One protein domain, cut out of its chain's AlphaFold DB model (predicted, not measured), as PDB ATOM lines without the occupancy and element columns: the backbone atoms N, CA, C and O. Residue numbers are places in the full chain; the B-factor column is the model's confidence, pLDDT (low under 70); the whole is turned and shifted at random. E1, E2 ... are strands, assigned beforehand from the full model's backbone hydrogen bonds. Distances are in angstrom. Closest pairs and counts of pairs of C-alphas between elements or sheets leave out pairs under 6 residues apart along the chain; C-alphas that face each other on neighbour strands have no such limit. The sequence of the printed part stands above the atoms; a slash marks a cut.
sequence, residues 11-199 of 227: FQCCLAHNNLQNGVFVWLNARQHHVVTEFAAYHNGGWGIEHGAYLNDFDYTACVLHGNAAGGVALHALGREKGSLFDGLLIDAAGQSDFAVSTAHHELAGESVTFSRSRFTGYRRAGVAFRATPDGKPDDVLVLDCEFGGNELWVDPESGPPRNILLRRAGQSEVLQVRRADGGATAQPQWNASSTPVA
ATOM      1  N   PHE A  11     -59.598  23.765 -13.314       89.06
ATOM      2  CA  PHE A  11     -59.045  25.060 -13.699       89.06
ATOM      3  C   PHE A  11     -59.721  25.512 -14.992       89.06
ATOM      4  O   PHE A  11     -59.506  24.910 -16.041       89.06
ATOM      5  N   GLN A  12     -60.585  26.523 -14.911       92.50
ATOM      6  CA  GLN A  12     -61.488  26.883 -16.004       92.50
ATOM      7  C   GLN A  12     -61.489  28.382 -16.301       92.50
ATOM      8  O   GLN A  12     -61.469  29.180 -15.364       92.50
ATOM      9  N   CYS A  13     -61.562  28.758 -17.585       91.94
ATOM     10  CA  CYS A  13     -61.700  30.154 -18.041       91.94
ATOM     11  C   CYS A  13     -60.635  31.090 -17.455       91.94
ATOM     12  O   CYS A  13     -60.898  32.251 -17.136       91.94
ATOM     13  N   CYS A  14     -59.437  30.554 -17.257       92.94
ATOM     14  CA  CYS A  14     -58.326  31.270 -16.660       92.94
ATOM     15  C   CYS A  14     -57.328  31.704 -17.733       92.94
ATOM     16  O   CYS A  14     -57.263  31.135 -18.825       92.94
ATOM     17  N   LEU A  15     -56.523  32.702 -17.385       94.69
ATOM     18  CA  LEU A  15     -55.480  33.249 -18.238       94.69
ATOM     19  C   LEU A  15     -54.146  33.256 -17.481       94.69
ATOM     20  O   LEU A  15     -54.074  33.782 -16.372       94.69
ATOM     21  N   ALA A  16     -53.095  32.715 -18.097       96.12
ATOM     22  CA  ALA A  16     -51.723  32.789 -17.600       96.12
ATOM     23  C   ALA A  16     -50.793  33.332 -18.690       96.12
ATOM     24  O   ALA A  16     -50.607  32.701 -19.731       96.12
ATOM     25  N   HIS A  17     -50.194  34.497 -18.467       97.25
ATOM     26  CA  HIS A  17     -49.358  35.125 -19.481       97.25
ATOM     27  C   HIS A  17     -48.145  35.842 -18.907       97.25
ATOM     28  O   HIS A  17     -48.165  36.282 -17.758       97.25
ATOM     29  N   ASN A  18     -47.105  35.986 -19.736       97.62
ATOM     30  CA  ASN A  18     -45.869  36.700 -19.401       97.62
ATOM     31  C   ASN A  18     -45.189  36.192 -18.116       97.62
ATOM     32  O   ASN A  18     -44.432  36.925 -17.477       97.62
ATOM     33  N   ASN A  19     -45.444  34.939 -17.733       98.44
ATOM     34  CA  ASN A  19     -44.755  34.320 -16.614       98.44
ATOM     35  C   ASN A  19     -43.306  34.009 -16.997       98.44
ATOM     36  O   ASN A  19     -43.005  33.730 -18.157       98.44
ATOM     37  N   LEU A  20     -42.411  33.993 -16.004       98.06
ATOM     38  CA  LEU A  20     -41.003  33.632 -16.216       98.06
ATOM     39  C   LEU A  20     -40.845  32.205 -16.770       98.06
ATOM     40  O   LEU A  20     -39.945  31.954 -17.563       98.06
ATOM     41  N   GLN A  21     -41.706  31.283 -16.336       97.50
ATOM     42  CA  GLN A  21     -41.702  29.884 -16.765       97.50
ATOM     43  C   GLN A  21     -43.024  29.528 -17.439       97.50
ATOM     44  O   GLN A  21     -43.329  30.098 -18.477       97.50
ATOM     45  N   ASN A  22     -43.797  28.594 -16.892       98.12
ATOM     46  CA  ASN A  22     -44.943  28.005 -17.575       98.12
ATOM     47  C   ASN A  22     -46.239  28.786 -17.335       98.12
ATOM     48  O   ASN A  22     -46.363  29.508 -16.346       98.12
ATOM     49  N   GLY A  23     -47.224  28.599 -18.216       97.81
ATOM     50  CA  GLY A  23     -48.595  29.051 -17.972       97.81
ATOM     51  C   GLY A  23     -49.251  28.236 -16.854       97.81
ATOM     52  O   GLY A  23     -49.663  28.782 -15.835       97.81
ATOM     53  N   VAL A  24     -49.292  26.915 -17.030       95.81
ATOM     54  CA  VAL A  24     -49.672  25.947 -15.992       95.81
ATOM     55  C   VAL A  24     -48.616  24.853 -15.915       95.81
ATOM     56  O   VAL A  24     -48.214  24.297 -16.933       95.81
ATOM     57  N   PHE A  25     -48.206  24.523 -14.693       95.06
ATOM     58  CA  PHE A  25     -47.355  23.382 -14.382       95.06
ATOM     59  C   PHE A  25     -48.098  22.452 -13.430       95.06
ATOM     60  O   PHE A  25     -48.590  22.888 -12.387       95.06
ATOM     61  N   VAL A  26     -48.188  21.179 -13.795       90.69
ATOM     62  CA  VAL A  26     -48.822  20.143 -12.979       90.69
ATOM     63  C   VAL A  26     -47.750  19.160 -12.537       90.69
ATOM     64  O   VAL A  26     -47.064  18.599 -13.377       90.69
ATOM     65  N   TRP A  27     -47.627  18.932 -11.230       88.56
ATOM     66  CA  TRP A  27     -46.733  17.920 -10.660       88.56
ATOM     67  C   TRP A  27     -47.357  17.361  -9.388       88.56
ATOM     68  O   TRP A  27     -47.137  17.862  -8.282       88.56
ATOM     69  N   LEU A  28     -48.230  16.373  -9.548       81.31
ATOM     70  CA  LEU A  28     -49.038  15.848  -8.451       81.31
ATOM     71  C   LEU A  28     -49.109  14.325  -8.480       81.31
ATOM     72  O   LEU A  28     -48.781  13.688  -9.469       81.31
ATOM     73  N   ASN A  29     -49.518  13.745  -7.359       80.12
ATOM     74  CA  ASN A  29     -49.751  12.314  -7.212       80.12
ATOM     75  C   ASN A  29     -51.196  12.107  -6.781       80.12
ATOM     76  O   ASN A  29     -51.490  12.104  -5.582       80.12
ATOM     77  N   ALA A  30     -52.100  11.957  -7.742       79.50
ATOM     78  CA  ALA A  30     -53.512  11.736  -7.478       79.50
ATOM     79  C   ALA A  30     -54.032  10.540  -8.275       79.50
ATOM     80  O   ALA A  30     -53.443  10.084  -9.249       79.50
ATOM     81  N   ARG A  31     -55.147   9.983  -7.809       82.44
ATOM     82  CA  ARG A  31     -55.890   8.958  -8.563       82.44
ATOM     83  C   ARG A  31     -57.117   9.541  -9.246       82.44
ATOM     84  O   ARG A  31     -57.765   8.869 -10.034       82.44
ATOM     85  N   GLN A  32     -57.479  10.754  -8.857       84.69
ATOM     86  CA  GLN A  32     -58.651  11.441  -9.337       84.69
ATOM     87  C   GLN A  32     -58.390  12.022 -10.724       84.69
ATOM     88  O   GLN A  32     -57.275  12.412 -11.051       84.69
ATOM     89  N   HIS A  33     -59.459  12.101 -11.507       87.50
ATOM     90  CA  HIS A  33     -59.453  12.748 -12.810       87.50
ATOM     91  C   HIS A  33     -59.510  14.266 -12.642       87.50
ATOM     92  O   HIS A  33     -60.284  14.770 -11.821       87.50
ATOM     93  N   HIS A  34     -58.711  14.996 -13.409       91.00
ATOM     94  CA  HIS A  34     -58.604  16.450 -13.318       91.00
ATOM     95  C   HIS A  34     -58.998  17.126 -14.625       91.00
ATOM     96  O   HIS A  34     -58.904  16.533 -15.695       91.00
ATOM     97  N   VAL A  35     -59.453  18.377 -14.541       93.56
ATOM     98  CA  VAL A  35     -59.935  19.116 -15.712       93.56
ATOM     99  C   VAL A  35     -59.293  20.493 -15.770       93.56
ATOM    100  O   VAL A  35     -59.357  21.271 -14.817       93.56
ATOM    101  N   VAL A  36     -58.718  20.810 -16.922       94.88
ATOM    102  CA  VAL A  36     -58.274  22.149 -17.301       94.88
ATOM    103  C   VAL A  36     -59.017  22.514 -18.581       94.88
ATOM    104  O   VAL A  36     -58.831  21.870 -19.608       94.88
ATOM    105  N   THR A  37     -59.899  23.506 -18.544       95.25
ATOM    106  CA  THR A  37     -60.773  23.803 -19.688       95.25
ATOM    107  C   THR A  37     -60.860  25.291 -19.982       95.25
ATOM    108  O   THR A  37     -60.785  26.110 -19.069       95.25
ATOM    109  N   GLU A  38     -60.971  25.658 -21.259       94.75
ATOM    110  CA  GLU A  38     -61.084  27.061 -21.689       94.75
ATOM    111  C   GLU A  38     -59.937  27.925 -21.129       94.75
ATOM    112  O   GLU A  38     -60.109  29.083 -20.752       94.75
ATOM    113  N   PHE A  39     -58.749  27.330 -21.011       95.31
ATOM    114  CA  PHE A  39     -57.557  27.971 -20.470       95.31
ATOM    115  C   PHE A  39     -56.762  28.651 -21.586       95.31
ATOM    116  O   PHE A  39     -56.485  28.042 -22.620       95.31
ATOM    117  N   ALA A  40     -56.353  29.898 -21.359       96.94
ATOM    118  CA  ALA A  40     -55.449  30.617 -22.246       96.94
ATOM    119  C   ALA A  40     -54.056  30.761 -21.616       96.94
ATOM    120  O   ALA A  40     -53.923  31.244 -20.490       96.94
ATOM    121  N   ALA A  41     -53.014  30.405 -22.370       97.81
ATOM    122  CA  ALA A  41     -51.627  30.660 -22.001       97.81
ATOM    123  C   ALA A  41     -50.863  31.326 -23.141       97.81
ATOM    124  O   ALA A  41     -50.748  30.737 -24.221       97.81
ATOM    125  N   TYR A  42     -50.287  32.509 -22.913       97.00
ATOM    126  CA  TYR A  42     -49.481  33.160 -23.945       97.00
ATOM    127  C   TYR A  42     -48.237  33.881 -23.435       97.00
ATOM    128  O   TYR A  42     -48.209  34.411 -22.328       97.00
ATOM    129  N   HIS A  43     -47.201  33.912 -24.279       97.81
ATOM    130  CA  HIS A  43     -45.932  34.607 -24.022       97.81
ATOM    131  C   HIS A  43     -45.281  34.275 -22.672       97.81
ATOM    132  O   HIS A  43     -44.590  35.106 -22.084       97.81
ATOM    133  N   ASN A  44     -45.503  33.062 -22.167       98.75
ATOM    134  CA  ASN A  44     -44.781  32.564 -21.007       98.75
ATOM    135  C   ASN A  44     -43.355  32.154 -21.430       98.75
ATOM    136  O   ASN A  44     -43.144  31.701 -22.559       98.75
ATOM    137  N   GLY A  45     -42.374  32.327 -20.539       98.50
ATOM    138  CA  GLY A  45     -40.960  32.030 -20.805       98.50
ATOM    139  C   GLY A  45     -40.632  30.535 -20.930       98.50
ATOM    140  O   GLY A  45     -39.553  30.181 -21.395       98.50
ATOM    141  N   GLY A  46     -41.564  29.664 -20.546       98.38
ATOM    142  CA  GLY A  46     -41.527  28.213 -20.711       98.38
ATOM    143  C   GLY A  46     -42.656  27.715 -21.615       98.38
ATOM    144  O   GLY A  46     -42.880  28.242 -22.707       98.38
ATOM    145  N   TRP A  47     -43.349  26.672 -21.170       98.62
ATOM    146  CA  TRP A  47     -44.457  26.032 -21.877       98.62
ATOM    147  C   TRP A  47     -45.802  26.678 -21.539       98.62
ATOM    148  O   TRP A  47     -46.002  27.208 -20.445       98.62
ATOM    149  N   GLY A  48     -46.772  26.593 -22.450       98.56
ATOM    150  CA  GLY A  48     -48.159  26.933 -22.116       98.56
ATOM    151  C   GLY A  48     -48.707  26.011 -21.022       98.56
ATOM    152  O   GLY A  48     -49.226  26.474 -20.005       98.56
ATOM    153  N   ILE A  49     -48.524  24.706 -21.218       98.44
ATOM    154  CA  ILE A  49     -48.831  23.644 -20.265       98.44
ATOM    155  C   ILE A  49     -47.595  22.759 -20.127       98.44
ATOM    156  O   ILE A  49     -47.097  22.217 -21.110       98.44
ATOM    157  N   GLU A  50     -47.140  22.551 -18.903       97.31
ATOM    158  CA  GLU A  50     -46.187  21.498 -18.576       97.31
ATOM    159  C   GLU A  50     -46.912  20.443 -17.732       97.31
ATOM    160  O   GLU A  50     -47.255  20.668 -16.567       97.31
ATOM    161  N   HIS A  51     -47.227  19.311 -18.369       94.56
ATOM    162  CA  HIS A  51     -47.920  18.184 -17.754       94.56
ATOM    163  C   HIS A  51     -46.892  17.209 -17.176       94.56
ATOM    164  O   HIS A  51     -46.195  16.508 -17.918       94.56
ATOM    165  N   GLY A  52     -46.783  17.215 -15.846       85.19
ATOM    166  CA  GLY A  52     -45.682  16.625 -15.098       85.19
ATOM    167  C   GLY A  52     -46.053  15.553 -14.070       85.19
ATOM    168  O   GLY A  52     -47.159  15.505 -13.536       85.19
ATOM    169  N   ALA A  53     -45.028  14.721 -13.849       70.56
ATOM    170  CA  ALA A  53     -44.816  13.553 -12.994       70.56
ATOM    171  C   ALA A  53     -45.964  12.616 -12.616       70.56
ATOM    172  O   ALA A  53     -47.015  12.998 -12.107       70.56
ATOM    173  N   TYR A  54     -45.594  11.333 -12.695       79.88
ATOM    174  CA  TYR A  54     -46.385  10.164 -12.340       79.88
ATOM    175  C   TYR A  54     -47.622   9.988 -13.215       79.88
ATOM    176  O   TYR A  54     -47.834  10.707 -14.179       79.88
ATOM    177  N   LEU A  55     -48.407   8.962 -12.917       86.81
ATOM    178  CA  LEU A  55     -49.602   8.648 -13.681       86.81
ATOM    179  C   LEU A  55     -50.787   9.437 -13.114       86.81
ATOM    180  O   LEU A  55     -51.286   9.068 -12.043       86.81
ATOM    181  N   ASN A  56     -51.233  10.468 -13.834       85.06
ATOM    182  CA  ASN A  56     -52.451  11.226 -13.542       85.06
ATOM    183  C   ASN A  56     -53.272  11.396 -14.821       85.06
ATOM    184  O   ASN A  56     -52.710  11.700 -15.871       85.06
ATOM    185  N   ASP A  57     -54.590  11.261 -14.707       90.88
ATOM    186  CA  ASP A  57     -55.504  11.492 -15.824       90.88
ATOM    187  C   ASP A  57     -56.009  12.941 -15.784       90.88
ATOM    188  O   ASP A  57     -56.588  13.400 -14.791       90.88
ATOM    189  N   PHE A  58     -55.760  13.670 -16.870       94.06
ATOM    190  CA  PHE A  58     -56.227  15.037 -17.076       94.06
ATOM    191  C   PHE A  58     -56.980  15.170 -18.392       94.06
ATOM    192  O   PHE A  58     -56.505  14.699 -19.423       94.06
ATOM    193  N   ASP A  59     -58.066  15.939 -18.366       95.81
ATOM    194  CA  ASP A  59     -58.676  16.501 -19.565       95.81
ATOM    195  C   ASP A  59     -58.275  17.971 -19.708       95.81
ATOM    196  O   ASP A  59     -58.706  18.829 -18.934       95.81
ATOM    197  N   TYR A  60     -57.484  18.268 -20.733       97.25
ATOM    198  CA  TYR A  60     -57.216  19.615 -21.218       97.25
ATOM    199  C   TYR A  60     -58.134  19.891 -22.404       97.25
ATOM    200  O   TYR A  60     -57.950  19.302 -23.467       97.25
ATOM    201  N   THR A  61     -59.134  20.757 -22.249       97.00
ATOM    202  CA  THR A  61     -60.163  20.961 -23.282       97.00
ATOM    203  C   THR A  61     -60.312  22.420 -23.689       97.00
ATOM    204  O   THR A  61     -60.351  23.308 -22.844       97.00
ATOM    205  N   ALA A  62     -60.419  22.683 -24.993       96.38
ATOM    206  CA  ALA A  62     -60.643  24.032 -25.527       96.38
ATOM    207  C   ALA A  62     -59.608  25.085 -25.061       96.38
ATOM    208  O   ALA A  62     -59.947  26.251 -24.855       96.38
ATOM    209  N   CYS A  63     -58.344  24.690 -24.877       97.56
ATOM    210  CA  CYS A  63     -57.280  25.607 -24.460       97.56
ATOM    211  C   CYS A  63     -56.654  26.341 -25.656       97.56
ATOM    212  O   CYS A  63     -56.517  25.774 -26.743       97.56
ATOM    213  N   VAL A  64     -56.200  27.577 -25.438       98.00
ATOM    214  CA  VAL A  64     -55.439  28.375 -26.417       98.00
ATOM    215  C   VAL A  64     -54.032  28.616 -25.884       98.00
ATOM    216  O   VAL A  64     -53.857  29.237 -24.838       98.00
ATOM    217  N   LEU A  65     -53.022  28.140 -26.610       98.50
ATOM    218  CA  LEU A  65     -51.613  28.216 -26.228       98.50
ATOM    219  C   LEU A  65     -50.844  28.956 -27.325       98.50
ATOM    220  O   LEU A  65     -50.631  28.411 -28.406       98.50
ATOM    221  N   HIS A  66     -50.440  30.199 -27.065       98.31
ATOM    222  CA  HIS A  66     -49.892  31.080 -28.100       98.31
ATOM    223  C   HIS A  66     -48.525  31.665 -27.735       98.31
ATOM    224  O   HIS A  66     -48.368  32.302 -26.697       98.31
ATOM    225  N   GLY A  67     -47.529  31.496 -28.606       97.69
ATOM    226  CA  GLY A  67     -46.241  32.189 -28.501       97.69
ATOM    227  C   GLY A  67     -45.504  31.985 -27.171       97.69
ATOM    228  O   GLY A  67     -44.776  32.878 -26.742       97.69
ATOM    229  N   ASN A  68     -45.728  30.851 -26.498       98.75
ATOM    230  CA  ASN A  68     -44.952  30.434 -25.330       98.75
ATOM    231  C   ASN A  68     -43.567  29.973 -25.803       98.75
ATOM    232  O   ASN A  68     -43.466  29.279 -26.816       98.75
ATOM    233  N   ALA A  69     -42.507  30.370 -25.099       98.56
ATOM    234  CA  ALA A  69     -41.146  30.286 -25.625       98.56
ATOM    235  C   ALA A  69     -40.659  28.843 -25.853       98.56
ATOM    236  O   ALA A  69     -39.950  28.584 -26.824       98.56
ATOM    237  N   ALA A  70     -41.051  27.899 -24.992       98.25
ATOM    238  CA  ALA A  70     -40.658  26.494 -25.122       98.25
ATOM    239  C   ALA A  70     -41.638  25.667 -25.975       98.25
ATOM    240  O   ALA A  70     -41.235  24.667 -26.566       98.25
ATOM    241  N   GLY A  71     -42.891  26.115 -26.100       98.44
ATOM    242  CA  GLY A  71     -43.942  25.485 -26.900       98.44
ATOM    243  C   GLY A  71     -45.300  25.462 -26.196       98.44
ATOM    244  O   GLY A  71     -45.491  26.052 -25.132       98.44
ATOM    245  N   GLY A  72     -46.278  24.787 -26.799       98.69
ATOM    246  CA  GLY A  72     -47.622  24.664 -26.238       98.69
ATOM    247  C   GLY A  72     -47.668  23.703 -25.059       98.69
ATOM    248  O   GLY A  72     -48.022  24.116 -23.957       98.69
ATOM    249  N   VAL A  73     -47.287  22.443 -25.285       98.75
ATOM    250  CA  VAL A  73     -47.368  21.377 -24.275       98.75
ATOM    251  C   VAL A  73     -46.044  20.630 -24.133       98.75
ATOM    252  O   VAL A  73     -45.542  20.079 -25.112       98.75
ATOM    253  N   ALA A  74     -45.532  20.544 -22.907       97.94
ATOM    254  CA  ALA A  74     -44.547  19.542 -22.511       97.94
ATOM    255  C   ALA A  74     -45.241  18.364 -21.823       97.94
ATOM    256  O   ALA A  74     -46.013  18.559 -20.880       97.94
ATOM    257  N   LEU A  75     -44.955  17.149 -22.289       96.75
ATOM    258  CA  LEU A  75     -45.524  15.912 -21.768       96.75
ATOM    259  C   LEU A  75     -44.444  15.066 -21.087       96.75
ATOM    260  O   LEU A  75     -43.675  14.375 -21.751       96.75
ATOM    261  N   HIS A  76     -44.416  15.088 -19.755       94.81
ATOM    262  CA  HIS A  76     -43.478  14.302 -18.942       94.81
ATOM    263  C   HIS A  76     -44.105  13.028 -18.358       94.81
ATOM    264  O   HIS A  76     -43.407  12.207 -17.765       94.81
ATOM    265  N   ALA A  77     -45.409  12.821 -18.529       93.06
ATOM    266  CA  ALA A  77     -46.144  11.715 -17.929       93.06
ATOM    267  C   ALA A  77     -47.128  11.065 -18.907       93.06
ATOM    268  O   ALA A  77     -47.692  11.736 -19.770       93.06
ATOM    269  N   LEU A  78     -47.337   9.760 -18.723       93.88
ATOM    270  CA  LEU A  78     -48.428   9.000 -19.330       93.88
ATOM    271  C   LEU A  78     -49.663   9.024 -18.414       93.88
ATOM    272  O   LEU A  78     -49.573   9.396 -17.240       93.88
ATOM    273  N   GLY A  79     -50.816   8.611 -18.938       91.25
ATOM    274  CA  GLY A  79     -52.038   8.515 -18.141       91.25
ATOM    275  C   GLY A  79     -52.037   7.313 -17.197       91.25
ATOM    276  O   GLY A  79     -51.175   6.437 -17.260       91.25
ATOM    277  N   ARG A  80     -53.009   7.259 -16.294       90.38
ATOM    278  CA  ARG A  80     -53.102   6.241 -15.245       90.38
ATOM    279  C   ARG A  80     -54.057   5.108 -15.564       90.38
ATOM    280  O   ARG A  80     -53.633   3.959 -15.549       90.38
ATOM    281  N   GLU A  81     -55.336   5.419 -15.726       87.94
ATOM    282  CA  GLU A  81     -56.397   4.419 -15.884       87.94
ATOM    283  C   GLU A  81     -57.135   4.635 -17.197       87.94
ATOM    284  O   GLU A  81     -57.348   3.694 -17.956       87.94
ATOM    285  N   LYS A  82     -57.532   5.880 -17.467       87.06
ATOM    286  CA  LYS A  82     -58.236   6.241 -18.700       87.06
ATOM    287  C   LYS A  82     -57.305   6.798 -19.766       87.06
ATOM    288  O   LYS A  82     -57.670   6.758 -20.939       87.06
ATOM    289  N   GLY A  83     -56.147   7.317 -19.365       92.25
ATOM    290  CA  GLY A  83     -55.346   8.167 -20.230       92.25
ATOM    291  C   GLY A  83     -55.659   9.645 -19.997       92.25
ATOM    292  O   GLY A  83     -56.770  10.005 -19.605       92.25
ATOM    293  N   SER A  84     -54.687  10.505 -20.295       95.06
ATOM    294  CA  SER A  84     -54.916  11.951 -20.377       95.06
ATOM    295  C   SER A  84     -55.389  12.338 -21.776       95.06
ATOM    296  O   SER A  84     -54.916  11.795 -22.780       95.06
ATOM    297  N   LEU A  85     -56.296  13.307 -21.851       97.19
ATOM    298  CA  LEU A  85     -56.876  13.815 -23.084       97.19
ATOM    299  C   LEU A  85     -56.574  15.307 -23.241       97.19
ATOM    300  O   LEU A  85     -56.891  16.124 -22.385       97.19
ATOM    301  N   PHE A  86     -56.016  15.671 -24.384       98.31
ATOM    302  CA  PHE A  86     -55.815  17.036 -24.843       98.31
ATOM    303  C   PHE A  86     -56.698  17.243 -26.062       98.31
ATOM    304  O   PHE A  86     -56.363  16.806 -27.160       98.31
ATOM    305  N   ASP A  87     -57.846  17.878 -25.885       98.12
ATOM    306  CA  ASP A  87     -58.882  17.903 -26.902       98.12
ATOM    307  C   ASP A  87     -59.356  19.312 -27.270       98.12
ATOM    308  O   ASP A  87     -59.687  20.141 -26.421       98.12
ATOM    309  N   GLY A  88     -59.382  19.595 -28.573       97.81
ATOM    310  CA  GLY A  88     -59.748  20.916 -29.073       97.81
ATOM    311  C   GLY A  88     -58.758  22.006 -28.673       97.81
ATOM    312  O   GLY A  88     -59.182  23.115 -28.373       97.81
ATOM    313  N   LEU A  89     -57.458  21.709 -28.611       98.50
ATOM    314  CA  LEU A  89     -56.440  22.726 -28.354       98.50
ATOM    315  C   LEU A  89     -56.180  23.547 -29.617       98.50
ATOM    316  O   LEU A  89     -56.064  23.002 -30.717       98.50
ATOM    317  N   LEU A  90     -55.991  24.850 -29.439       98.38
ATOM    318  CA  LEU A  90     -55.360  25.716 -30.425       98.38
ATOM    319  C   LEU A  90     -53.953  26.054 -29.941       98.38
ATOM    320  O   LEU A  90     -53.794  26.823 -28.995       98.38
ATOM    321  N   ILE A  91     -52.941  25.485 -30.589       98.62
ATOM    322  CA  ILE A  91     -51.539  25.782 -30.303       98.62
ATOM    323  C   ILE A  91     -50.946  26.518 -31.493       98.62
ATOM    324  O   ILE A  91     -50.838  25.958 -32.580       98.62
ATOM    325  N   ASP A  92     -50.515  27.752 -31.269       98.50
ATOM    326  CA  ASP A  92     -49.757  28.522 -32.246       98.50
ATOM    327  C   ASP A  92     -48.436  28.971 -31.627       98.50
ATOM    328  O   ASP A  92     -48.397  29.839 -30.757       98.50
ATOM    329  N   ALA A  93     -47.334  28.369 -32.062       98.19
ATOM    330  CA  ALA A  93     -46.020  28.668 -31.510       98.19
ATOM    331  C   ALA A  93     -45.480  30.047 -31.932       98.19
ATOM    332  O   ALA A  93     -44.487  30.485 -31.355       98.19
ATOM    333  N   ALA A  94     -46.102  30.746 -32.893       97.88
ATOM    334  CA  ALA A  94     -45.720  32.105 -33.308       97.88
ATOM    335  C   ALA A  94     -44.211  32.278 -33.608       97.88
ATOM    336  O   ALA A  94     -43.595  33.297 -33.281       97.88
ATOM    337  N   GLY A  95     -43.586  31.245 -34.178       97.75
ATOM    338  CA  GLY A  95     -42.159  31.187 -34.498       97.75
ATOM    339  C   GLY A  95     -41.219  31.036 -33.296       97.75
ATOM    340  O   GLY A  95     -40.001  31.045 -33.489       97.75
ATOM    341  N   GLN A  96     -41.740  30.903 -32.072       97.94
ATOM    342  CA  GLN A  96     -40.935  30.913 -30.845       97.94
ATOM    343  C   GLN A  96     -40.261  29.568 -30.560       97.94
ATOM    344  O   GLN A  96     -39.088  29.535 -30.188       97.94
ATOM    345  N   SER A  97     -40.969  28.461 -30.789       98.31
ATOM    346  CA  SER A  97     -40.501  27.113 -30.463       98.31
ATOM    347  C   SER A  97     -40.338  26.223 -31.698       98.31
ATOM    348  O   SER A  97     -40.969  26.413 -32.743       98.31
ATOM    349  N   ASP A  98     -39.494  25.197 -31.574       98.69
ATOM    350  CA  ASP A  98     -39.349  24.173 -32.616       98.69
ATOM    351  C   ASP A  98     -40.581  23.275 -32.720       98.69
ATOM    352  O   ASP A  98     -40.890  22.779 -33.807       98.69
ATOM    353  N   PHE A  99     -41.295  23.100 -31.605       98.75
ATOM    354  CA  PHE A  99     -42.396  22.156 -31.483       98.75
ATOM    355  C   PHE A  99     -43.623  22.785 -30.821       98.75
ATOM    356  O   PHE A  99     -43.489  23.590 -29.895       98.75
ATOM    357  N   ALA A 100     -44.824  22.400 -31.266       98.75
ATOM    358  CA  ALA A 100     -46.062  22.752 -30.563       98.75
ATOM    359  C   ALA A 100     -46.277  21.858 -29.330       98.75
ATOM    360  O   ALA A 100     -46.660  22.353 -28.269       98.75
ATOM    361  N   VAL A 101     -45.968  20.568 -29.449       98.88
ATOM    362  CA  VAL A 101     -45.978  19.579 -28.368       98.88
ATOM    363  C   VAL A 101     -44.639  18.849 -28.348       98.88
ATOM    364  O   VAL A 101     -44.124  18.470 -29.400       98.88
ATOM    365  N   SER A 102     -44.087  18.605 -27.163       98.50
ATOM    366  CA  SER A 102     -42.915  17.748 -26.983       98.50
ATOM    367  C   SER A 102     -43.161  16.746 -25.871       98.50
ATOM    368  O   SER A 102     -43.512  17.132 -24.757       98.50
ATOM    369  N   THR A 103     -42.913  15.469 -26.146       97.62
ATOM    370  CA  THR A 103     -42.746  14.481 -25.080       97.62
ATOM    371  C   THR A 103     -41.356  14.609 -24.462       97.62
ATOM    372  O   THR A 103     -40.469  15.268 -25.019       97.62
ATOM    373  N   ALA A 104     -41.197  14.062 -23.265       94.31
ATOM    374  CA  ALA A 104     -39.974  14.076 -22.478       94.31
ATOM    375  C   ALA A 104     -39.815  12.732 -21.752       94.31
ATOM    376  O   ALA A 104     -40.601  11.810 -21.958       94.31
ATOM    377  N   HIS A 105     -38.798  12.602 -20.897       93.38
ATOM    378  CA  HIS A 105     -38.608  11.407 -20.075       93.38
ATOM    379  C   HIS A 105     -39.868  11.077 -19.250       93.38
ATOM    380  O   HIS A 105     -40.340  11.907 -18.468       93.38
ATOM    381  N   HIS A 106     -40.361   9.843 -19.387       91.94
ATOM    382  CA  HIS A 106     -41.459   9.293 -18.594       91.94
ATOM    383  C   HIS A 106     -40.926   8.378 -17.490       91.94
ATOM    384  O   HIS A 106     -40.313   7.354 -17.775       91.94
ATOM    385  N   GLU A 107     -41.213   8.696 -16.229       92.38
ATOM    386  CA  GLU A 107     -40.778   7.868 -15.092       92.38
ATOM    387  C   GLU A 107     -41.558   6.543 -15.004       92.38
ATOM    388  O   GLU A 107     -41.002   5.469 -14.763       92.38
ATOM    389  N   LEU A 108     -42.877   6.605 -15.211       92.19
ATOM    390  CA  LEU A 108     -43.792   5.482 -15.007       92.19
ATOM    391  C   LEU A 108     -44.466   5.058 -16.307       92.19
ATOM    392  O   LEU A 108     -44.747   5.875 -17.181       92.19
ATOM    393  N   ALA A 109     -44.725   3.755 -16.419       91.50
ATOM    394  CA  ALA A 109     -45.465   3.201 -17.543       91.50
ATOM    395  C   ALA A 109     -46.950   3.399 -17.260       91.50
ATOM    396  O   ALA A 109     -47.378   3.189 -16.125       91.50
ATOM    397  N   GLY A 110     -47.708   3.791 -18.272       93.06
ATOM    398  CA  GLY A 110     -49.097   4.177 -18.102       93.06
ATOM    399  C   GLY A 110     -49.945   3.909 -19.330       93.06
ATOM    400  O   GLY A 110     -49.538   3.205 -20.259       93.06
ATOM    401  N   GLU A 111     -51.126   4.496 -19.292       95.19
ATOM    402  CA  GLU A 111     -52.089   4.522 -20.380       95.19
ATOM    403  C   GLU A 111     -51.783   5.654 -21.360       95.19
ATOM    404  O   GLU A 111     -51.089   6.625 -21.035       95.19
ATOM    405  N   SER A 112     -52.306   5.520 -22.577       95.75
ATOM    406  CA  SER A 112     -52.016   6.447 -23.663       95.75
ATOM    407  C   SER A 112     -52.426   7.883 -23.336       95.75
ATOM    408  O   SER A 112     -53.460   8.137 -22.715       95.75
ATOM    409  N   VAL A 113     -51.661   8.840 -23.851       97.19
ATOM    410  CA  VAL A 113     -52.060  10.250 -23.892       97.19
ATOM    411  C   VAL A 113     -52.624  10.561 -25.270       97.19
ATOM    412  O   VAL A 113     -51.992  10.274 -26.283       97.19
ATOM    413  N   THR A 114     -53.814  11.149 -25.335       98.19
ATOM    414  CA  THR A 114     -54.466  11.468 -26.609       98.19
ATOM    415  C   THR A 114     -54.504  12.966 -26.835       98.19
ATOM    416  O   THR A 114     -55.107  13.690 -26.058       98.19
ATOM    417  N   PHE A 115     -53.938  13.427 -27.944       98.69
ATOM    418  CA  PHE A 115     -54.245  14.725 -28.527       98.69
ATOM    419  C   PHE A 115     -55.336  14.528 -29.567       98.69
ATOM    420  O   PHE A 115     -55.136  13.766 -30.516       98.69
ATOM    421  N   SER A 116     -56.480  15.194 -29.416       98.12
ATOM    422  CA  SER A 116     -57.543  15.117 -30.405       98.12
ATOM    423  C   SER A 116     -58.160  16.432 -30.825       98.12
ATOM    424  O   SER A 116     -58.154  17.409 -30.080       98.12
ATOM    425  N   ARG A 117     -58.682  16.463 -32.058       98.06
ATOM    426  CA  ARG A 117     -59.458  17.593 -32.602       98.06
ATOM    427  C   ARG A 117     -58.750  18.943 -32.456       98.06
ATOM    428  O   ARG A 117     -59.411  19.965 -32.318       98.06
ATOM    429  N   SER A 118     -57.422  18.944 -32.446       98.69
ATOM    430  CA  SER A 118     -56.600  20.107 -32.110       98.69
ATOM    431  C   SER A 118     -55.925  20.684 -33.352       98.69
ATOM    432  O   SER A 118     -55.744  19.989 -34.353       98.69
ATOM    433  N   ARG A 119     -55.537  21.957 -33.296       98.56
ATOM    434  CA  ARG A 119     -54.794  22.648 -34.356       98.56
ATOM    435  C   ARG A 119     -53.429  23.076 -33.835       98.56
ATOM    436  O   ARG A 119     -53.360  23.768 -32.821       98.56
ATOM    437  N   PHE A 120     -52.370  22.718 -34.557       98.69
ATOM    438  CA  PHE A 120     -50.987  23.067 -34.231       98.69
ATOM    439  C   PHE A 120     -50.360  23.878 -35.370       98.69
ATOM    440  O   PHE A 120     -50.292  23.403 -36.503       98.69
ATOM    441  N   THR A 121     -49.882  25.090 -35.102       98.56
ATOM    442  CA  THR A 121     -49.295  25.993 -36.111       98.56
ATOM    443  C   THR A 121     -48.084  26.758 -35.572       98.56
ATOM    444  O   THR A 121     -47.762  26.690 -34.387       98.56
ATOM    445  N   GLY A 122     -47.385  27.469 -36.462       97.75
ATOM    446  CA  GLY A 122     -46.360  28.455 -36.103       97.75
ATOM    447  C   GLY A 122     -45.065  27.900 -35.503       97.75
ATOM    448  O   GLY A 122     -44.212  28.684 -35.100       97.75
ATOM    449  N   TYR A 123     -44.901  26.580 -35.415       98.69
ATOM    450  CA  TYR A 123     -43.683  25.931 -34.921       98.69
ATOM    451  C   TYR A 123     -42.608  25.860 -36.013       98.69
ATOM    452  O   TYR A 123     -42.923  25.843 -37.203       98.69
ATOM    453  N   ARG A 124     -41.327  25.788 -35.626       98.62
ATOM    454  CA  ARG A 124     -40.207  25.800 -36.591       98.62
ATOM    455  C   ARG A 124     -39.869  24.429 -37.187       98.62
ATOM    456  O   ARG A 124     -39.257  24.386 -38.251       98.62
ATOM    457  N   ARG A 125     -40.237  23.319 -36.530       98.38
ATOM    458  CA  ARG A 125     -39.831  21.961 -36.942       98.38
ATOM    459  C   ARG A 125     -40.967  20.950 -37.061       98.38
ATOM    460  O   ARG A 125     -41.061  20.315 -38.107       98.38
ATOM    461  N   ALA A 126     -41.786  20.747 -36.028       98.75
ATOM    462  CA  ALA A 126     -42.890  19.777 -36.080       98.75
ATOM    463  C   ALA A 126     -44.029  20.092 -35.099       98.75
ATOM    464  O   ALA A 126     -43.816  20.741 -34.080       98.75
ATOM    465  N   GLY A 127     -45.234  19.594 -35.382       98.81
ATOM    466  CA  GLY A 127     -46.377  19.729 -34.481       98.81
ATOM    467  C   GLY A 127     -46.158  18.978 -33.172       98.81
ATOM    468  O   GLY A 127     -46.264  19.569 -32.101       98.81
ATOM    469  N   VAL A 128     -45.793  17.699 -33.252       98.88
ATOM    470  CA  VAL A 128     -45.496  16.860 -32.083       98.88
ATOM    471  C   VAL A 128     -44.110  16.238 -32.220       98.88
ATOM    472  O   VAL A 128     -43.819  15.571 -33.212       98.88
ATOM    473  N   ALA A 129     -43.257  16.435 -31.219       98.56
ATOM    474  CA  ALA A 129     -41.966  15.769 -31.118       98.56
ATOM    475  C   ALA A 129     -41.998  14.645 -30.079       98.56
ATOM    476  O   ALA A 129     -42.357  14.879 -28.926       98.56
ATOM    477  N   PHE A 130     -41.564  13.453 -30.486       98.19
ATOM    478  CA  PHE A 130     -41.421  12.276 -29.627       98.19
ATOM    479  C   PHE A 130     -39.973  12.140 -29.185       98.19
ATOM    480  O   PHE A 130     -39.094  11.808 -29.989       98.19
ATOM    481  N   ARG A 131     -39.726  12.468 -27.918       96.69
ATOM    482  CA  ARG A 131     -38.389  12.635 -27.339       96.69
ATOM    483  C   ARG A 131     -38.240  11.919 -25.997       96.69
ATOM    484  O   ARG A 131     -37.329  12.252 -25.243       96.69
ATOM    485  N   ALA A 132     -39.110  10.955 -25.685       93.19
ATOM    486  CA  ALA A 132     -38.940  10.123 -24.499       93.19
ATOM    487  C   ALA A 132     -37.570   9.434 -24.549       93.19
ATOM    488  O   ALA A 132     -37.231   8.746 -25.519       93.19
ATOM    489  N   THR A 133     -36.750   9.671 -23.529       91.69
ATOM    490  CA  THR A 133     -35.369   9.188 -23.501       91.69
ATOM    491  C   THR A 133     -35.324   7.669 -23.272       91.69
ATOM    492  O   THR A 133     -36.252   7.108 -22.683       91.69
ATOM    493  N   PRO A 134     -34.269   6.967 -23.734       90.69
ATOM    494  CA  PRO A 134     -34.202   5.502 -23.666       90.69
ATOM    495  C   PRO A 134     -34.186   4.910 -22.249       90.69
ATOM    496  O   PRO A 134     -34.481   3.729 -22.082       90.69
ATOM    497  N   ASP A 135     -33.804   5.702 -21.249       92.62
ATOM    498  CA  ASP A 135     -33.784   5.341 -19.829       92.62
ATOM    499  C   ASP A 135     -35.151   5.497 -19.137       92.62
ATOM    500  O   ASP A 135     -35.348   4.954 -18.049       92.62
ATOM    501  N   GLY A 136     -36.107   6.160 -19.791       91.94
ATOM    502  CA  GLY A 136     -37.486   6.291 -19.334       91.94
ATOM    503  C   GLY A 136     -38.429   5.236 -19.913       91.94
ATOM    504  O   GLY A 136     -38.040   4.209 -20.479       91.94
ATOM    505  N   LYS A 137     -39.730   5.483 -19.759       94.56
ATOM    506  CA  LYS A 137     -40.786   4.691 -20.395       94.56
ATOM    507  C   LYS A 137     -41.086   5.211 -21.798       94.56
ATOM    508  O   LYS A 137     -41.009   6.413 -22.033       94.56
ATOM    509  N   PRO A 138     -41.413   4.306 -22.731       94.50
ATOM    510  CA  PRO A 138     -41.608   4.674 -24.122       94.50
ATOM    511  C   PRO A 138     -42.888   5.488 -24.317       94.50
ATOM    512  O   PRO A 138     -43.877   5.271 -23.615       94.50
ATOM    513  N   ASP A 139     -42.876   6.366 -25.320       95.31
ATOM    514  CA  ASP A 139     -44.052   7.131 -25.736       95.31
ATOM    515  C   ASP A 139     -45.235   6.201 -26.079       95.31
ATOM    516  O   ASP A 139     -45.101   5.248 -26.860       95.31
ATOM    517  N   ASP A 140     -46.402   6.513 -25.514       96.81
ATOM    518  CA  ASP A 140     -47.706   5.930 -25.842       96.81
ATOM    519  C   ASP A 140     -48.696   7.080 -26.063       96.81
ATOM    520  O   ASP A 140     -49.340   7.574 -25.135       96.81
ATOM    521  N   VAL A 141     -48.714   7.605 -27.288       97.94
ATOM    522  CA  VAL A 141     -49.368   8.875 -27.615       97.94
ATOM    523  C   VAL A 141     -50.174   8.754 -28.901       97.94
ATOM    524  O   VAL A 141     -49.671   8.358 -29.953       97.94
ATOM    525  N   LEU A 142     -51.441   9.148 -28.835       98.12
ATOM    526  CA  LEU A 142     -52.351   9.163 -29.976       98.12
ATOM    527  C   LEU A 142     -52.568  10.608 -30.420       98.12
ATOM    528  O   LEU A 142     -52.960  11.449 -29.621       98.12
ATOM    529  N   VAL A 143     -52.346  10.905 -31.696       98.50
ATOM    530  CA  VAL A 143     -52.562  12.229 -32.288       98.50
ATOM    531  C   VAL A 143     -53.651  12.103 -33.346       98.50
ATOM    532  O   VAL A 143     -53.397  11.717 -34.487       98.50
ATOM    533  N   LEU A 144     -54.896  12.346 -32.948       97.88
ATOM    534  CA  LEU A 144     -56.080  11.945 -33.703       97.88
ATOM    535  C   LEU A 144     -56.946  13.136 -34.083       97.88
ATOM    536  O   LEU A 144     -57.361  13.918 -33.241       97.88
ATOM    537  N   ASP A 145     -57.333  13.221 -35.347       97.69
ATOM    538  CA  ASP A 145     -58.201  14.288 -35.843       97.69
ATOM    539  C   ASP A 145     -57.590  15.692 -35.670       97.69
ATOM    540  O   ASP A 145     -58.306  16.671 -35.472       97.69
ATOM    541  N   CYS A 146     -56.260  15.793 -35.727       98.50
ATOM    542  CA  CYS A 146     -55.542  17.059 -35.580       98.50
ATOM    543  C   CYS A 146     -55.187  17.683 -36.936       98.50
ATOM    544  O   CYS A 146     -55.002  16.984 -37.937       98.50
ATOM    545  N   GLU A 147     -55.060  19.007 -36.956       98.31
ATOM    546  CA  GLU A 147     -54.590  19.788 -38.100       98.31
ATOM    547  C   GLU A 147     -53.243  20.443 -37.794       98.31
ATOM    548  O   GLU A 147     -52.988  20.888 -36.674       98.31
ATOM    549  N   PHE A 148     -52.389  20.519 -38.812       98.56
ATOM    550  CA  PHE A 148     -51.005  20.953 -38.694       98.56
ATOM    551  C   PHE A 148     -50.707  22.042 -39.723       98.56
ATOM    552  O   PHE A 148     -51.040  21.900 -40.897       98.56
ATOM    553  N   GLY A 149     -50.052  23.119 -39.293       97.69
ATOM    554  CA  GLY A 149     -49.578  24.196 -40.168       97.69
ATOM    555  C   GLY A 149     -48.261  23.889 -40.891       97.69
ATOM    556  O   GLY A 149     -47.742  24.749 -41.595       97.69
ATOM    557  N   GLY A 150     -47.697  22.697 -40.696       97.31
ATOM    558  CA  GLY A 150     -46.429  22.261 -41.267       97.31
ATOM    559  C   GLY A 150     -46.208  20.770 -41.026       97.31
ATOM    560  O   GLY A 150     -47.164  20.004 -40.941       97.31
ATOM    561  N   ASN A 151     -44.948  20.361 -40.873       98.31
ATOM    562  CA  ASN A 151     -44.588  18.972 -40.583       98.31
ATOM    563  C   ASN A 151     -45.295  18.467 -39.313       98.31
ATOM    564  O   ASN A 151     -45.271  19.145 -38.285       98.31
ATOM    565  N   GLU A 152     -45.956  17.314 -39.374       98.56
ATOM    566  CA  GLU A 152     -46.861  16.880 -38.307       98.56
ATOM    567  C   GLU A 152     -46.096  16.375 -37.095       98.56
ATOM    568  O   GLU A 152     -46.347  16.801 -35.967       98.56
ATOM    569  N   LEU A 153     -45.145  15.481 -37.347       98.12
ATOM    570  CA  LEU A 153     -44.446  14.732 -36.320       98.12
ATOM    571  C   LEU A 153     -42.937  14.812 -36.520       98.12
ATOM    572  O   LEU A 153     -42.440  14.995 -37.630       98.12
ATOM    573  N   TRP A 154     -42.205  14.601 -35.435       98.19
ATOM    574  CA  TRP A 154     -40.778  14.326 -35.466       98.19
ATOM    575  C   TRP A 154     -40.427  13.290 -34.399       98.19
ATOM    576  O   TRP A 154     -40.711  13.497 -33.221       98.19
ATOM    577  N   VAL A 155     -39.793  12.187 -34.790       97.62
ATOM    578  CA  VAL A 155     -39.239  11.203 -33.855       97.62
ATOM    579  C   VAL A 155     -37.767  11.527 -33.646       97.62
ATOM    580  O   VAL A 155     -36.977  11.518 -34.589       97.62
ATOM    581  N   ASP A 156     -37.382  11.845 -32.414       96.06
ATOM    582  CA  ASP A 156     -35.994  12.160 -32.080       96.06
ATOM    583  C   ASP A 156     -35.083  10.945 -32.349       96.06
ATOM    584  O   ASP A 156     -35.415   9.850 -31.897       96.06
ATOM    585  N   PRO A 157     -33.950  11.075 -33.070       93.69
ATOM    586  CA  PRO A 157     -32.987   9.980 -33.218       93.69
ATOM    587  C   PRO A 157     -32.468   9.431 -31.882       93.69
ATOM    588  O   PRO A 157     -32.128   8.249 -31.795       93.69
ATOM    589  N   GLU A 158     -32.449  10.252 -30.832       93.25
ATOM    590  CA  GLU A 158     -31.934   9.880 -29.510       93.25
ATOM    591  C   GLU A 158     -32.999   9.272 -28.583       93.25
ATOM    592  O   GLU A 158     -32.654   8.759 -27.522       93.25
ATOM    593  N   SER A 159     -34.282   9.273 -28.970       93.62
ATOM    594  CA  SER A 159     -35.358   8.677 -28.161       93.62
ATOM    595  C   SER A 159     -35.249   7.150 -27.981       93.62
ATOM    596  O   SER A 159     -34.504   6.442 -28.662       93.62
ATOM    597  N   GLY A 160     -36.014   6.597 -27.044       91.06
ATOM    598  CA  GLY A 160     -36.293   5.161 -27.031       91.06
ATOM    599  C   GLY A 160     -37.209   4.749 -28.197       91.06
ATOM    600  O   GLY A 160     -37.836   5.599 -28.836       91.06
ATOM    601  N   PRO A 161     -37.332   3.446 -28.511       91.88
ATOM    602  CA  PRO A 161     -38.405   2.982 -29.383       91.88
ATOM    603  C   PRO A 161     -39.768   3.276 -28.722       91.88
ATOM    604  O   PRO A 161     -39.973   2.873 -27.575       91.88
ATOM    605  N   PRO A 162     -40.706   3.954 -29.407       94.00
ATOM    606  CA  PRO A 162     -42.022   4.234 -28.844       94.00
ATOM    607  C   PRO A 162     -42.833   2.941 -28.691       94.00
ATOM    608  O   PRO A 162     -42.674   2.002 -29.474       94.00
ATOM    609  N   ARG A 163     -43.746   2.901 -27.715       94.88
ATOM    610  CA  ARG A 163     -44.693   1.791 -27.544       94.88
ATOM    611  C   ARG A 163     -45.776   1.888 -28.599       94.88
ATOM    612  O   ARG A 163     -46.083   0.900 -29.264       94.88
ATOM    613  N   ASN A 164     -46.358   3.075 -28.731       95.38
ATOM    614  CA  ASN A 164     -47.442   3.316 -29.658       95.38
ATOM    615  C   ASN A 164     -47.533   4.802 -30.012       95.38
ATOM    616  O   ASN A 164     -47.777   5.639 -29.152       95.38
ATOM    617  N   ILE A 165     -47.369   5.120 -31.294       97.62
ATOM    618  CA  ILE A 165     -47.691   6.437 -31.842       97.62
ATOM    619  C   ILE A 165     -48.691   6.244 -32.969       97.62
ATOM    620  O   ILE A 165     -48.355   5.632 -33.988       97.62
ATOM    621  N   LEU A 166     -49.895   6.782 -32.799       97.69
ATOM    622  CA  LEU A 166     -50.904   6.813 -33.855       97.69
ATOM    623  C   LEU A 166     -51.110   8.234 -34.357       97.69
ATOM    624  O   LEU A 166     -51.223   9.164 -33.565       97.69
ATOM    625  N   LEU A 167     -51.221   8.381 -35.672       98.00
ATOM    626  CA  LEU A 167     -51.569   9.632 -36.326       98.00
ATOM    627  C   LEU A 167     -52.822   9.452 -37.172       98.00
ATOM    628  O   LEU A 167     -52.864   8.598 -38.055       98.00
ATOM    629  N   ARG A 168     -53.801  10.328 -36.971       97.25
ATOM    630  CA  ARG A 168     -54.877  10.582 -37.929       97.25
ATOM    631  C   ARG A 168     -55.048  12.076 -38.082       97.25
ATOM    632  O   ARG A 168     -55.262  12.774 -37.095       97.25
ATOM    633  N   ARG A 169     -54.977  12.576 -39.309       96.38
ATOM    634  CA  ARG A 169     -55.238  13.994 -39.576       96.38
ATOM    635  C   ARG A 169     -56.737  14.266 -39.556       96.38
ATOM    636  O   ARG A 169     -57.540  13.381 -39.848       96.38
ATOM    637  N   ALA A 170     -57.108  15.499 -39.244       94.69
ATOM    638  CA  ALA A 170     -58.491  15.945 -39.314       94.69
ATOM    639  C   ALA A 170     -59.100  15.682 -40.703       94.69
ATOM    640  O   ALA A 170     -58.486  15.972 -41.730       94.69
ATOM    641  N   GLY A 171     -60.308  15.114 -40.728       91.00
ATOM    642  CA  GLY A 171     -61.034  14.803 -41.963       91.00
ATOM    643  C   GLY A 171     -60.522  13.580 -42.734       91.00
ATOM    644  O   GLY A 171     -61.105  13.238 -43.761       91.00
ATOM    645  N   GLN A 172     -59.474  12.901 -42.260       92.38
ATOM    646  CA  GLN A 172     -58.980  11.656 -42.852       92.38
ATOM    647  C   GLN A 172     -59.492  10.451 -42.065       92.38
ATOM    648  O   GLN A 172     -59.539  10.476 -40.841       92.38
ATOM    649  N   SER A 173     -59.850   9.369 -42.757       90.38
ATOM    650  CA  SER A 173     -60.231   8.103 -42.117       90.38
ATOM    651  C   SER A 173     -59.033   7.215 -41.782       90.38
ATOM    652  O   SER A 173     -59.121   6.385 -40.880       90.38
ATOM    653  N   GLU A 174     -57.929   7.366 -42.515       93.38
ATOM    654  CA  GLU A 174     -56.725   6.561 -42.330       93.38
ATOM    655  C   GLU A 174     -56.026   6.904 -41.011       93.38
ATOM    656  O   GLU A 174     -55.841   8.072 -40.663       93.38
ATOM    657  N   VAL A 175     -55.613   5.860 -40.294       96.69
ATOM    658  CA  VAL A 175     -54.758   5.960 -39.114       96.69
ATOM    659  C   VAL A 175     -53.415   5.339 -39.457       96.69
ATOM    660  O   VAL A 175     -53.356   4.210 -39.945       96.69
ATOM    661  N   LEU A 176     -52.339   6.059 -39.177       96.69
ATOM    662  CA  LEU A 176     -50.972   5.603 -39.369       96.69
ATOM    663  C   LEU A 176     -50.368   5.233 -38.019       96.69
ATOM    664  O   LEU A 176     -50.344   6.052 -37.103       96.69
ATOM    665  N   GLN A 177     -49.835   4.021 -37.913       96.50
ATOM    666  CA  GLN A 177     -48.882   3.682 -36.866       96.50
ATOM    667  C   GLN A 177     -47.528   4.255 -37.266       96.50
ATOM    668  O   GLN A 177     -47.009   3.903 -38.325       96.50
ATOM    669  N   VAL A 178     -46.954   5.098 -36.417       96.62
ATOM    670  CA  VAL A 178     -45.628   5.687 -36.613       96.62
ATOM    671  C   VAL A 178     -44.615   4.942 -35.755       96.62
ATOM    672  O   VAL A 178     -44.877   4.620 -34.593       96.62
ATOM    673  N   ARG A 179     -43.462   4.637 -36.344       93.25
ATOM    674  CA  ARG A 179     -42.335   3.954 -35.701       93.25
ATOM    675  C   ARG A 179     -41.034   4.634 -36.093       93.25
ATOM    676  O   ARG A 179     -41.002   5.458 -37.005       93.25
ATOM    677  N   ARG A 180     -39.939   4.267 -35.432       90.44
ATOM    678  CA  ARG A 180     -38.603   4.629 -35.917       90.44
ATOM    679  C   ARG A 180     -38.406   4.115 -37.348       90.44
ATOM    680  O   ARG A 180     -39.117   3.229 -37.814       90.44
ATOM    681  N   ALA A 181     -37.475   4.720 -38.074       83.00
ATOM    682  CA  ALA A 181     -37.150   4.283 -39.423       83.00
ATOM    683  C   ALA A 181     -36.356   2.960 -39.379       83.00
ATOM    684  O   ALA A 181     -35.131   2.964 -39.446       83.00
ATOM    685  N   ASP A 182     -37.047   1.828 -39.234       71.62
ATOM    686  CA  ASP A 182     -36.499   0.481 -39.367       71.62
ATOM    687  C   ASP A 182     -37.116  -0.214 -40.595       71.62
ATOM    688  O   ASP A 182     -38.326  -0.236 -40.800       71.62
ATOM    689  N   GLY A 183     -36.261  -0.689 -41.506       61.47
ATOM    690  CA  GLY A 183     -36.660  -1.139 -42.845       61.47
ATOM    691  C   GLY A 183     -37.797  -2.169 -42.824       61.47
ATOM    692  O   GLY A 183     -37.630  -3.273 -42.319       61.47
ATOM    693  N   GLY A 184     -38.948  -1.806 -43.396       69.50
ATOM    694  CA  GLY A 184     -40.142  -2.660 -43.470       69.50
ATOM    695  C   GLY A 184     -41.451  -1.881 -43.637       69.50
ATOM    696  O   GLY A 184     -42.418  -2.411 -44.176       69.50
ATOM    697  N   ALA A 185     -41.465  -0.611 -43.231       86.69
ATOM    698  CA  ALA A 185     -42.594   0.309 -43.350       86.69
ATOM    699  C   ALA A 185     -42.326   1.442 -44.363       86.69
ATOM    700  O   ALA A 185     -41.190   1.641 -44.804       86.69
ATOM    701  N   THR A 186     -43.362   2.205 -44.733       93.69
ATOM    702  CA  THR A 186     -43.210   3.359 -45.635       93.69
ATOM    703  C   THR A 186     -42.385   4.434 -44.937       93.69
ATOM    704  O   THR A 186     -42.787   4.939 -43.890       93.69
ATOM    705  N   ALA A 187     -41.229   4.782 -45.502       95.00
ATOM    706  CA  ALA A 187     -40.360   5.814 -44.951       95.00
ATOM    707  C   ALA A 187     -41.045   7.190 -44.979       95.00
ATOM    708  O   ALA A 187     -41.644   7.574 -45.982       95.00
ATOM    709  N   GLN A 188     -40.905   7.939 -43.887       96.25
ATOM    710  CA  GLN A 188     -41.382   9.312 -43.724       96.25
ATOM    711  C   GLN A 188     -40.191  10.188 -43.309       96.25
ATOM    712  O   GLN A 188     -40.001  10.450 -42.117       96.25
ATOM    713  N   PRO A 189     -39.334  10.612 -44.261       94.69
ATOM    714  CA  PRO A 189     -38.077  11.294 -43.946       94.69
ATOM    715  C   PRO A 189     -38.267  12.572 -43.123       94.69
ATOM    716  O   PRO A 189     -37.508  12.826 -42.192       94.69
ATOM    717  N   GLN A 190     -39.320  13.340 -43.412       95.81
ATOM    718  CA  GLN A 190     -39.660  14.562 -42.682       95.81
ATOM    719  C   GLN A 190     -40.037  14.309 -41.213       95.81
ATOM    720  O   GLN A 190     -39.929  15.217 -40.392       95.81
ATOM    721  N   TRP A 191     -40.423  13.081 -40.860       97.38
ATOM    722  CA  TRP A 191     -40.727  12.678 -39.485       97.38
ATOM    723  C   TRP A 191     -39.553  11.995 -38.784       97.38
ATOM    724  O   TRP A 191     -39.666  11.688 -37.599       97.38
ATOM    725  N   ASN A 192     -38.457  11.715 -39.501       96.31
ATOM    726  CA  ASN A 192     -37.416  10.780 -39.065       96.31
ATOM    727  C   ASN A 192     -38.002   9.430 -38.605       96.31
ATOM    728  O   ASN A 192     -37.642   8.862 -37.574       96.31
ATOM    729  N   ALA A 193     -38.978   8.942 -39.366       96.19
ATOM    730  CA  ALA A 193     -39.811   7.825 -38.962       96.19
ATOM    731  C   ALA A 193     -40.189   6.954 -40.158       96.19
ATOM    732  O   ALA A 193     -39.918   7.268 -41.320       96.19
ATOM    733  N   SER A 194     -40.860   5.856 -39.854       95.94
ATOM    734  CA  SER A 194     -41.610   5.065 -40.812       95.94
ATOM    735  C   SER A 194     -43.071   4.978 -40.374       95.94
ATOM    736  O   SER A 194     -43.405   5.213 -39.208       95.94
ATOM    737  N   SER A 195     -43.962   4.679 -41.316       95.81
ATOM    738  CA  SER A 195     -45.389   4.555 -41.041       95.81
ATOM    739  C   SER A 195     -46.014   3.359 -41.739       95.81
ATOM    740  O   SER A 195     -45.681   3.057 -42.887       95.81
ATOM    741  N   THR A 196     -46.994   2.750 -41.082       95.50
ATOM    742  CA  THR A 196     -47.865   1.725 -41.667       95.50
ATOM    743  C   THR A 196     -49.329   2.046 -41.374       95.50
ATOM    744  O   THR A 196     -49.637   2.374 -40.225       95.50
ATOM    745  N   PRO A 197     -50.242   1.912 -42.349       95.00
ATOM    746  CA  PRO A 197     -51.674   2.025 -42.090       95.00
ATOM    747  C   PRO A 197     -52.158   0.996 -41.062       95.00
ATOM    748  O   PRO A 197     -51.744  -0.165 -41.077       95.00
ATOM    749  N   VAL A 198     -53.067   1.411 -40.182       93.81
ATOM    750  CA  VAL A 198     -53.743   0.541 -39.215       93.81
ATOM    751  C   VAL A 198     -55.070   0.087 -39.818       93.81
ATOM    752  O   VAL A 198     -55.995   0.879 -39.972       93.81
ATOM    753  N   ALA A 199     -55.169  -1.202 -40.157       81.44
ATOM    754  CA  ALA A 199     -56.314  -1.763 -40.880       81.44
ATOM    755  C   ALA A 199     -57.647  -1.700 -40.107       81.44
ATOM    756  O   ALA A 199     -58.715  -1.678 -40.714       81.44
TER     757      ALA A 199
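AT A GLANCE: This is residues 11 to 199 of the 227 residues of an uncharacterized protein of Streptomyces sp. CB01881 (UniProt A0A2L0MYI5). The chain is wound in stacked turns, a solenoid walled by rows of parallel strands: E3, E6, E9 and E12 along one wall, E1, E4, E7, E10 and E13 along a second that meets it at a sharp corner, and E2, E5, E8, E11, E14 and E16 along a third. The bent strand E15 runs round the corner in one piece, E17 follows beside it, and E18, E20 and E19 cap the end of the last turn. The printed part has 189 residues with no named helix and 20 named strands, E1 to E20 along the chain; the class is all strand, though under half of the residues, 86, are in named strands. The first two walls and the cap belong to one branched, mixed sheet of 14 strands; the third wall is a parallel sheet in the order E2 E5 E8 E11 E14 E16. The whole is compact, with a radius of gyration of the C-alphas of 15.3 A and spans of 46 by 35 by 30 A.

IN THESE COORDINATES: The branched sheet holds E3, residues 34 to 37, E6, 58 to 61, E9, 85 to 87, E12, 113 to 116, E1, 15 to 17, E4, 40 to 42, E7, 64 to 66, E10, 90 to 92, and E13, 119 to 121. It also holds E15, residues 140 to 148, 20.0 A long, E17, 164 to 169, 16.5 A, E18, 176 to 180, 12.9 A, E19, 186 to 188, and E20, 193 to 197, 13.6 A. The other sheet holds E2, residues 24 to 27, E5, 47 to 52, E8, 71 to 75, E11, 99 to 103, E14, 126 to 130, and E16, 153 to 155. C-alpha 15 is at (-55.480, 33.249, -18.238) and C-alpha 197 at (-51.674, 2.025, -42.090).

HOW THE PARTS SIT: E15 bends by 85 degrees at residue 145. E12 and E13 lie on one side of it, with N 115 and O 142 2.8 A apart and N 120 and O 147 2.9 A apart; E17 lies on the other side, with N 145 and O 168 at 2.7 A. E3 runs on into E4 at 72 degrees, and E12 into E13 at 88 degrees. The hairpin E17 and E18 has N 178 and O 165 at 2.9 A, and the hairpin E19 and E20 has N 188 and O 193 at 2.8 A. The two sheets form a sandwich, two sheets face to face, their best planes 23 degrees apart. In the parallel sheet, E5 and E8 have N 49 and O 72 at 2.8 A. The closest C-alphas of E4 and E5, Ala 41 and Gly 48, are 5.1 A apart.

THE WHOLE: The C-alphas farthest apart, those of Cys 13 and Gly 183, are 47.1 A apart. The printed part has no cut, and no link is long. Mean pLDDT of the printed part is 94.6; residues 183 to 184 are under 70.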